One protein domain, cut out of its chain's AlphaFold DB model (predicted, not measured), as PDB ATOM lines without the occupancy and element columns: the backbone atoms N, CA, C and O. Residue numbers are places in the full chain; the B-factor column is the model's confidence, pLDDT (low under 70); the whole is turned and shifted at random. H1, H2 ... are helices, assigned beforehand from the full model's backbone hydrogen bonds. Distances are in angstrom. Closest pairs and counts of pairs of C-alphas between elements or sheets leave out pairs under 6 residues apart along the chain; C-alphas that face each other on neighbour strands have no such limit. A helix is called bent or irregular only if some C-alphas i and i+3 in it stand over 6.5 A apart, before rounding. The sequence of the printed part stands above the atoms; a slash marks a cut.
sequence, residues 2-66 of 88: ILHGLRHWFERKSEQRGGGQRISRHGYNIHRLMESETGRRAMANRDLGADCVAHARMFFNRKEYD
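Overview. This is residues 2 to 66 of the 88 residues of an uncharacterized protein of Mesorhizobium sp. INR15 (UniProt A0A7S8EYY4). The four helices make an open, loose C-shaped frame: H2 and H4 are its two long sides, and the short H3 crosses one end between them. H1 folds back along H2 as a helical hairpin and reaches into the open side of the frame, where the last residues, 61 to 66, curl back towards it from the end of H4. The printed part has 65 residues with four named helices, in the order H1, H2, H3, H4, and no named strand; the class is all helix. The whole is loose, with a radius of gyration of the C-alphas of 13.4 A, and only just elongated, with spans of 36 by 24 by 15 A.

Along the chain. Find C-alpha 2 at (215.005, 286.797, 231.216); from there H1, residues 2 to 13, runs 16.3 A to C-alpha 13 at (206.622, 272.979, 233.039). After seven residues, H2 takes residues 21 to 35 and runs 21.7 A. Look past Ser 36 for H3, residues 37 to 44, 10.8 A long. Beyond Asn 45, H4 takes residues 46 to 60 and runs 20.8 A to C-alpha 60 at (215.985, 286.155, 240.148). No helix is bent.

Arrangement. Begin with the hairpin of H1 and H2, which touch; their closest C-alphas, those of Leu 3 and Ile 23, are 6.4 A apart. Their lines stand at a shallow tilt of 32 degrees, and they run opposite ways. H1 touches H2 with residues 2 to 6 alone, and H2 touches H1 with residues 23 to 27 alone. Going on, H2 and H3 are close but not clearly touching, with the C-alphas of Leu 33 and Gly 39 closest at 4.9 A. Their lines are about perpendicular, at 89 degrees. H3 and H4 touch only at the corner by their link, and only just, with 3 pairs of C-alphas within 8 A. The closest are those of Ala 42 and Leu 48, at 6.9 A, and H4 takes part with residues 48 to 49 alone. These two lines are also about perpendicular, at 88 degrees. H1 and H4 are only just apart, with their closest C-alphas at 8.4 A; H1 and H3 are apart, and so are H2 and H4. In H1, H2, H3 and H4 every O i to N i+4 pair is within hydrogen-bond range.

Size, cuts and confidence. The two C-alphas farthest apart are those of Lys 13 and Glu 37, at 36.9 A, while those of Ile 2 and Asp 66, the first and last printed, are 10.3 A apart. Residues 44 to 55, of which 46 to 55 belong to H4, stand free. The printed part has no cut. The links from H2 to H3 and from H3 to H4 are tight, the link from H1 to H2 is short, and no link is long. The mean pLDDT of the printed part is 86.7, and no printed residue is under 70.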
ATOM      1  N   ILE A   2     216.466 286.961 231.029       82.25
ATOM      2  CA  ILE A   2     215.005 286.797 231.216       82.25
ATOM      3  C   ILE A   2     214.384 285.865 230.166       82.25
ATOM      4  O   ILE A   2     213.658 284.952 230.547       82.25
ATOM      5  N   LEU A   3     214.696 286.063 228.878       86.44
ATOM      6  CA  LEU A   3     214.205 285.201 227.792       86.44
ATOM      7  C   LEU A   3     214.664 283.748 227.976       86.44
ATOM      8  O   LEU A   3     213.828 282.853 228.010       86.44
ATOM      9  N   HIS A   4     215.960 283.553 228.235       86.38
ATOM     10  CA  HIS A   4     216.545 282.256 228.591       86.38
ATOM     11  C   HIS A   4     215.798 281.561 229.732       86.38
ATOM     12  O   HIS A   4     215.368 280.419 229.592       86.38
ATOM     13  N   GLY A   5     215.555 282.271 230.837       86.94
ATOM     14  CA  GLY A   5     214.800 281.703 231.944       86.94
ATOM     15  C   GLY A   5     213.384 281.307 231.536       86.94
ATOM     16  O   GLY A   5     212.972 280.176 231.771       86.94
ATOM     17  N   LEU A   6     212.631 282.204 230.896       86.88
ATOM     18  CA  LEU A   6     211.266 281.893 230.457       86.88
ATOM     19  C   LEU A   6     211.218 280.683 229.515       86.88
ATOM     20  O   LEU A   6     210.260 279.916 229.591       86.88
ATOM     21  N   ARG A   7     212.260 280.472 228.703       87.25
ATOM     22  CA  ARG A   7     212.377 279.276 227.874       87.25
ATOM     23  C   ARG A   7     212.566 278.011 228.707       87.25
ATOM     24  O   ARG A   7     211.767 277.094 228.567       87.25
ATOM     25  N   HIS A   8     213.536 277.977 229.618       87.38
ATOM     26  CA  HIS A   8     213.738 276.815 230.496       87.38
ATOM     27  C   HIS A   8     212.544 276.528 231.409       87.38
ATOM     28  O   HIS A   8     212.273 275.371 231.724       87.38
ATOM     29  N   TRP A   9     211.804 277.563 231.809       87.88
ATOM     30  CA  TRP A   9     210.542 277.384 232.515       87.88
ATOM     31  C   TRP A   9     209.543 276.615 231.652       87.88
ATOM     32  O   TRP A   9     208.974 275.632 232.120       87.88
ATOM     33  N   PHE A  10     209.352 277.048 230.404       86.56
ATOM     34  CA  PHE A  10     208.447 276.380 229.478       86.56
ATOM     35  C   PHE A  10     208.874 274.928 229.232       86.56
ATOM     36  O   PHE A  10     208.044 274.045 229.390       86.56
ATOM     37  N   GLU A  11     210.159 274.656 228.990       85.75
ATOM     38  CA  GLU A  11     210.647 273.277 228.802       85.75
ATOM     39  C   GLU A  11     210.376 272.371 230.008       85.75
ATOM     40  O   GLU A  11     210.088 271.190 229.858       85.75
ATOM     41  N   ARG A  12     210.475 272.910 231.227       86.94
ATOM     42  CA  ARG A  12     210.324 272.118 232.458       86.94
ATOM     43  C   ARG A  12     208.884 271.976 232.930       86.94
ATOM     44  O   ARG A  12     208.611 271.109 233.758       86.94
ATOM     45  N   LYS A  13     207.994 272.877 232.514       87.50
ATOM     46  CA  LYS A  13     206.622 272.979 233.039       87.50
ATOM     47  C   LYS A  13     205.545 272.863 231.967       87.50
ATOM     48  O   LYS A  13     204.376 272.788 232.324       87.50
ATOM     49  N   SER A  14     205.922 272.877 230.691       84.50
ATOM     50  CA  SER A  14     205.013 272.928 229.539       84.50
ATOM     51  C   SER A  14     203.985 274.063 229.637       84.50
ATOM     52  O   SER A  14     202.876 273.967 229.120       84.50
ATOM     53  N   GLU A  15     204.350 275.155 230.317       86.75
ATOM     54  CA  GLU A  15     203.453 276.261 230.654       86.75
ATOM     55  C   GLU A  15     204.139 277.606 230.405       86.75
ATOM     56  O   GLU A  15     205.277 277.840 230.822       86.75
ATOM     57  N   GLN A  16     203.433 278.540 229.766       79.94
ATOM     58  CA  GLN A  16     203.908 279.913 229.623       79.94
ATOM     59  C   GLN A  16     203.609 280.724 230.885       79.94
ATOM     60  O   GLN A  16     202.474 281.126 231.143       79.94
ATOM     61  N   ARG A  17     204.653 281.052 231.652       80.00
ATOM     62  CA  ARG A  17     204.488 281.831 232.884       80.00
ATOM     63  C   ARG A  17     203.853 283.201 232.609       80.00
ATOM     64  O   ARG A  17     204.396 283.999 231.843       80.00
ATOM     65  N   GLY A  18     202.755 283.506 233.303       79.56
ATOM     66  CA  GLY A  18     202.060 284.794 233.189       79.56
ATOM     67  C   GLY A  18     201.388 285.012 231.829       79.56
ATOM     68  O   GLY A  18     201.388 286.140 231.336       79.56
ATOM     69  N   GLY A  19     200.891 283.940 231.200       77.69
ATOM     70  CA  GLY A  19     200.134 284.005 229.945       77.69
ATOM     71  C   GLY A  19     200.960 284.450 228.735       77.69
ATOM     72  O   GLY A  19     200.432 285.092 227.835       77.69
ATOM     73  N   GLY A  20     202.277 284.219 228.750       79.31
ATOM     74  CA  GLY A  20     203.166 284.514 227.615       79.31
ATOM     75  C   GLY A  20     203.486 285.997 227.382       79.31
ATOM     76  O   GLY A  20     204.437 286.319 226.677       79.31
ATOM     77  N   GLN A  21     202.797 286.933 228.037       80.19
ATOM     78  CA  GLN A  21     202.979 288.378 227.814       80.19
ATOM     79  C   GLN A  21     204.427 288.849 228.022       80.19
ATOM     80  O   GLN A  21     204.932 289.733 227.325       80.19
ATOM     81  N   ARG A  22     205.132 288.227 228.973       82.19
ATOM     82  CA  ARG A  22     206.533 288.552 229.255       82.19
ATOM     83  C   ARG A  22     207.465 288.163 228.111       82.19
ATOM     84  O   ARG A  22     208.418 288.901 227.879       82.19
ATOM     85  N   ILE A  23     207.219 287.063 227.393       83.44
ATOM     86  CA  ILE A  23     208.137 286.638 226.328       83.44
ATOM     87  C   ILE A  23     208.043 287.566 225.114       83.44
ATOM     88  O   ILE A  23     209.076 288.052 224.659       83.44
ATOM     89  N   SER A  24     206.831 287.934 224.688       85.25
ATOM     90  CA  SER A  24     206.626 288.844 223.554       85.25
ATOM     91  C   SER A  24     207.174 290.240 223.843       85.25
ATOM     92  O   SER A  24     207.937 290.789 223.049       85.25
ATOM     93  N   ARG A  25     206.867 290.797 225.026       88.25
ATOM     94  CA  ARG A  25     207.360 292.123 225.419       88.25
ATOM     95  C   ARG A  25     208.883 292.158 225.535       88.25
ATOM     96  O   ARG A  25     209.510 293.084 225.034       88.25
ATOM     97  N   HIS A  26     209.492 291.170 226.194       88.19
ATOM     98  CA  HIS A  26     210.949 291.139 226.329       88.19
ATOM     99  C   HIS A  26     211.647 290.857 224.996       88.19
ATOM    100  O   HIS A  26     212.696 291.446 224.753       88.19
ATOM    101  N   GLY A  27     211.063 290.034 224.122       87.62
ATOM    102  CA  GLY A  27     211.571 289.810 222.769       87.62
ATOM    103  C   GLY A  27     211.592 291.100 221.951       87.62
ATOM    104  O   GLY A  27     212.634 291.477 221.421       87.62
ATOM    105  N   TYR A  28     210.478 291.838 221.943       90.19
ATOM    106  CA  TYR A  28     210.395 293.130 221.261       90.19
ATOM    107  C   TYR A  28     211.354 294.174 221.851       90.19
ATOM    108  O   TYR A  28     212.031 294.887 221.113       90.19
ATOM    109  N   ASN A  29     211.473 294.242 223.181       89.75
ATOM    110  CA  ASN A  29     212.417 295.152 223.827       89.75
ATOM    111  C   ASN A  29     213.865 294.865 223.414       89.75
ATOM    112  O   ASN A  29     214.616 295.808 223.188       89.75
ATOM    113  N   ILE A  30     214.259 293.589 223.301       88.94
ATOM    114  CA  ILE A  30     215.592 293.223 222.808       88.94
ATOM    115  C   ILE A  30     215.749 293.652 221.353       88.94
ATOM    116  O   ILE A  30     216.721 294.331 221.052       88.94
ATOM    117  N   HIS A  31     214.785 293.352 220.479       90.94
ATOM    118  CA  HIS A  31     214.821 293.793 219.082       90.94
ATOM    119  C   HIS A  31     215.068 295.307 218.968       90.94
ATOM    120  O   HIS A  31     216.024 295.743 218.332       90.94
ATOM    121  N   ARG A  32     214.274 296.116 219.679       95.12
ATOM    122  CA  ARG A  32     214.428 297.580 219.704       95.12
ATOM    123  C   ARG A  32     215.749 298.035 220.316       95.12
ATOM    124  O   ARG A  32     216.332 299.012 219.852       95.12
ATOM    125  N   LEU A  33     216.230 297.347 221.351       91.75
ATOM    126  CA  LEU A  33     217.517 297.657 221.965       91.75
ATOM    127  C   LEU A  33     218.658 297.435 220.965       91.75
ATOM    128  O   LEU A  33     219.509 298.312 220.845       91.75
ATOM    129  N   MET A  34     218.637 296.334 220.209       90.50
ATOM    130  CA  MET A  34     219.656 296.014 219.199       90.50
ATOM    131  C   MET A  34     219.713 297.052 218.066       90.50
ATOM    132  O   MET A  34     220.793 297.358 217.565       90.50
ATOM    133  N   GLU A  35     218.574 297.644 217.699       95.56
ATOM    134  CA  GLU A  35     218.500 298.727 216.702       95.56
ATOM    135  C   GLU A  35     219.013 300.078 217.234       95.56
ATOM    136  O   GLU A  35     219.413 300.959 216.466       95.56
ATOM    137  N   SER A  36     219.022 300.261 218.554       96.69
ATOM    138  CA  SER A  36     219.376 301.533 219.182       96.69
ATOM    139  C   SER A  36     220.887 301.739 219.311       96.69
ATOM    140  O   SER A  36     221.664 300.806 219.525       96.69
ATOM    141  N   GLU A  37     221.318 302.997 219.272       96.38
ATOM    142  CA  GLU A  37     222.712 303.359 219.545       96.38
ATOM    143  C   GLU A  37     223.135 303.006 220.975       96.38
ATOM    144  O   GLU A  37     224.239 302.516 221.206       96.38
ATOM    145  N   THR A  38     222.242 303.196 221.946       94.81
ATOM    146  CA  THR A  38     222.480 302.799 223.338       94.81
ATOM    147  C   THR A  38     222.721 301.298 223.460       94.81
ATOM    148  O   THR A  38     223.650 300.900 224.155       94.81
ATOM    149  N   GLY A  39     221.954 300.467 222.751       92.94
ATOM    150  CA  GLY A  39     222.183 299.025 222.720       92.94
ATOM    151  C   GLY A  39     223.519 298.661 222.085       92.94
ATOM    152  O   GLY A  39     224.239 297.842 222.645       92.94
ATOM    153  N   ARG A  40     223.916 299.323 220.988       93.88
ATOM    154  CA  ARG A  40     225.251 299.128 220.391       93.88
ATOM    155  C   ARG A  40     226.382 299.457 221.367       93.88
ATOM    156  O   ARG A  40     227.299 298.655 221.519       93.88
ATOM    157  N   ARG A  41     226.291 300.585 222.079       95.56
ATOM    158  CA  ARG A  41     227.272 300.962 223.114       95.56
ATOM    159  C   ARG A  41     227.283 299.977 224.283       95.56
ATOM    160  O   ARG A  41     228.353 299.605 224.750       95.56
ATOM    161  N   ALA A  42     226.112 299.523 224.724       92.06
ATOM    162  CA  ALA A  42     225.996 298.537 225.792       92.06
ATOM    163  C   ALA A  42     226.591 297.177 225.389       92.06
ATOM    164  O   ALA A  42     227.289 296.567 226.188       92.06
ATOM    165  N   MET A  43     226.382 296.725 224.148       89.50
ATOM    166  CA  MET A  43     226.975 295.484 223.633       89.50
ATOM    167  C   MET A  43     228.503 295.540 223.542       89.50
ATOM    168  O   MET A  43     229.159 294.519 223.731       89.50
ATOM    169  N   ALA A  44     229.071 296.718 223.267       92.31
ATOM    170  CA  ALA A  44     230.518 296.917 223.261       92.31
ATOM    171  C   ALA A  44     231.130 296.918 224.676       92.31
ATOM    172  O   ALA A  44     232.332 296.709 224.824       92.31
ATOM    173  N   ASN A  45     230.319 297.124 225.719       93.44
ATOM    174  CA  ASN A  45     230.758 297.143 227.109       93.44
ATOM    175  C   ASN A  45     230.491 295.789 227.788       93.44
ATOM    176  O   ASN A  45     229.392 295.509 228.273       93.44
ATOM    177  N   ARG A  46     231.519 294.935 227.833       88.50
ATOM    178  CA  ARG A  46     231.423 293.597 228.435       88.50
ATOM    179  C   ARG A  46     231.211 293.623 229.948       88.50
ATOM    180  O   ARG A  46     230.445 292.795 230.439       88.50
ATOM    181  N   ASP A  47     231.820 294.572 230.649       92.69
ATOM    182  CA  ASP A  47     231.711 294.686 232.109       92.69
ATOM    183  C   ASP A  47     230.275 295.021 232.519       92.69
ATOM    184  O   ASP A  47     229.700 294.365 233.385       92.69
ATOM    185  N   LEU A  48     229.628 295.934 231.784       90.44
ATOM    186  CA  LEU A  48     228.201 296.219 231.951       90.44
ATOM    187  C   LEU A  48     227.340 294.956 231.774       90.44
ATOM    188  O   LEU A  48     226.369 294.745 232.505       90.44
ATOM    189  N   GLY A  49     227.681 294.111 230.798       87.31
ATOM    190  CA  GLY A  49     227.015 292.828 230.583       87.31
ATOM    191  C   GLY A  49     227.179 291.874 231.769       87.31
ATOM    192  O   GLY A  49     226.193 291.276 232.210       87.31
ATOM    193  N   ALA A  50     228.394 291.762 232.308       87.44
ATOM    194  CA  ALA A  50     228.697 290.937 233.476       87.44
ATOM    195  C   ALA A  50     227.940 291.416 234.727       87.44
ATOM    196  O   ALA A  50     227.296 290.605 235.397       87.44
ATOM    197  N   ASP A  51     227.908 292.727 234.974       90.44
ATOM    198  CA  ASP A  51     227.156 293.331 236.077       90.44
ATOM    199  C   ASP A  51     225.654 293.059 235.953       90.44
ATOM    200  O   ASP A  51     224.991 292.675 236.922       90.44
ATOM    201  N   CYS A  52     225.103 293.170 234.741       87.50
ATOM    202  CA  CYS A  52     223.705 292.837 234.472       87.50
ATOM    203  C   CYS A  52     223.393 291.358 234.772       87.50
ATOM    204  O   CYS A  52     222.307 291.040 235.273       87.50
ATOM    205  N   VAL A  53     224.322 290.438 234.482       84.50
ATOM    206  CA  VAL A  53     224.188 289.009 234.812       84.50
ATOM    207  C   VAL A  53     224.262 288.790 236.322       84.50
ATOM    208  O   VAL A  53     223.393 288.102 236.867       84.50
ATOM    209  N   ALA A  54     225.237 289.396 237.005       87.31
ATOM    210  CA  ALA A  54     225.392 289.309 238.456       87.31
ATOM    211  C   ALA A  54     224.141 289.827 239.184       87.31
ATOM    212  O   ALA A  54     223.564 289.121 240.015       87.31
ATOM    213  N   HIS A  55     223.642 290.998 238.780       87.00
ATOM    214  CA  HIS A  55     222.398 291.570 239.289       87.00
ATOM    215  C   HIS A  55     221.210 290.621 239.066       87.00
ATOM    216  O   HIS A  55     220.462 290.304 239.991       87.00
ATOM    217  N   ALA A  56     221.045 290.092 237.849       84.25
ATOM    218  CA  ALA A  56     219.947 289.177 237.554       84.25
ATOM    219  C   ALA A  56     220.017 287.864 238.357       84.25
ATOM    220  O   ALA A  56     218.971 287.299 238.693       84.25
ATOM    221  N   ARG A  57     221.224 287.368 238.656       83.31
ATOM    222  CA  ARG A  57     221.440 286.187 239.505       83.31
ATOM    223  C   ARG A  57     221.048 286.482 240.954       83.31
ATOM    224  O   ARG A  57     220.303 285.698 241.531       83.31
ATOM    225  N   MET A  58     221.439 287.627 241.505       86.25
ATOM    226  CA  MET A  58     221.116 287.988 242.890       86.25
ATOM    227  C   MET A  58     219.602 288.022 243.163       86.25
ATOM    228  O   MET A  58     219.145 287.479 244.164       86.25
ATOM    229  N   PHE A  59     218.807 288.608 242.260       83.69
ATOM    230  CA  PHE A  59     217.374 288.831 242.509       83.69
ATOM    231  C   PHE A  59     216.445 287.759 241.935       83.69
ATOM    232  O   PHE A  59     215.305 287.619 242.381       83.69
ATOM    233  N   PHE A  60     216.887 287.013 240.918       77.75
ATOM    234  CA  PHE A  60     215.985 286.155 240.148       77.75
ATOM    235  C   PHE A  60     216.477 284.715 239.968       77.75
ATOM    236  O   PHE A  60     215.901 283.979 239.161       77.75
ATOM    237  N   ASN A  61     217.505 284.260 240.683       77.19
ATOM    238  CA  ASN A  61     217.973 282.881 240.553       77.19
ATOM    239  C   ASN A  61     216.961 281.877 241.141       77.19
ATOM    240  O   ASN A  61     216.898 281.666 242.347       77.19
ATOM    241  N   ARG A  62     216.146 281.264 240.275       79.31
ATOM    242  CA  ARG A  62     215.281 280.121 240.605       79.31
ATOM    243  C   ARG A  62     215.716 278.925 239.774       79.31
ATOM    244  O   ARG A  62     216.073 279.104 238.607       79.31
ATOM    245  N   LYS A  63     215.622 277.724 240.348       78.06
ATOM    246  CA  LYS A  63     216.056 276.474 239.710       78.06
ATOM    247  C   LYS A  63     215.409 276.278 238.338       78.06
ATOM    248  O   LYS A  63     216.092 275.930 237.384       78.06
ATOM    249  N   GLU A  64     214.121 276.584 238.207       76.44
ATOM    250  CA  GLU A  64     213.351 276.400 236.971       76.44
ATOM    251  C   GLU A  64     213.820 277.311 235.832       76.44
ATOM    252  O   GLU A  64     213.582 276.994 234.670       76.44
ATOM    253  N   TYR A  65     214.515 278.404 236.150       74.69
ATOM    254  CA  TYR A  65     215.001 279.372 235.173       74.69
ATOM    255  C   TYR A  65     216.409 279.123 234.659       74.69
ATOM    256  O   TYR A  65     216.806 279.804 233.722       74.69
ATOM    257  N   ASP A  66     217.153 278.206 235.272       80.50
ATOM    258  CA  ASP A  66     218.521 277.867 234.870       80.50
ATOM    259  C   ASP A  66     219.427 279.073 234.563       80.50
ATOM    260  O   ASP A  66     220.237 279.071 233.650       80.50
TER     261      ASP A  66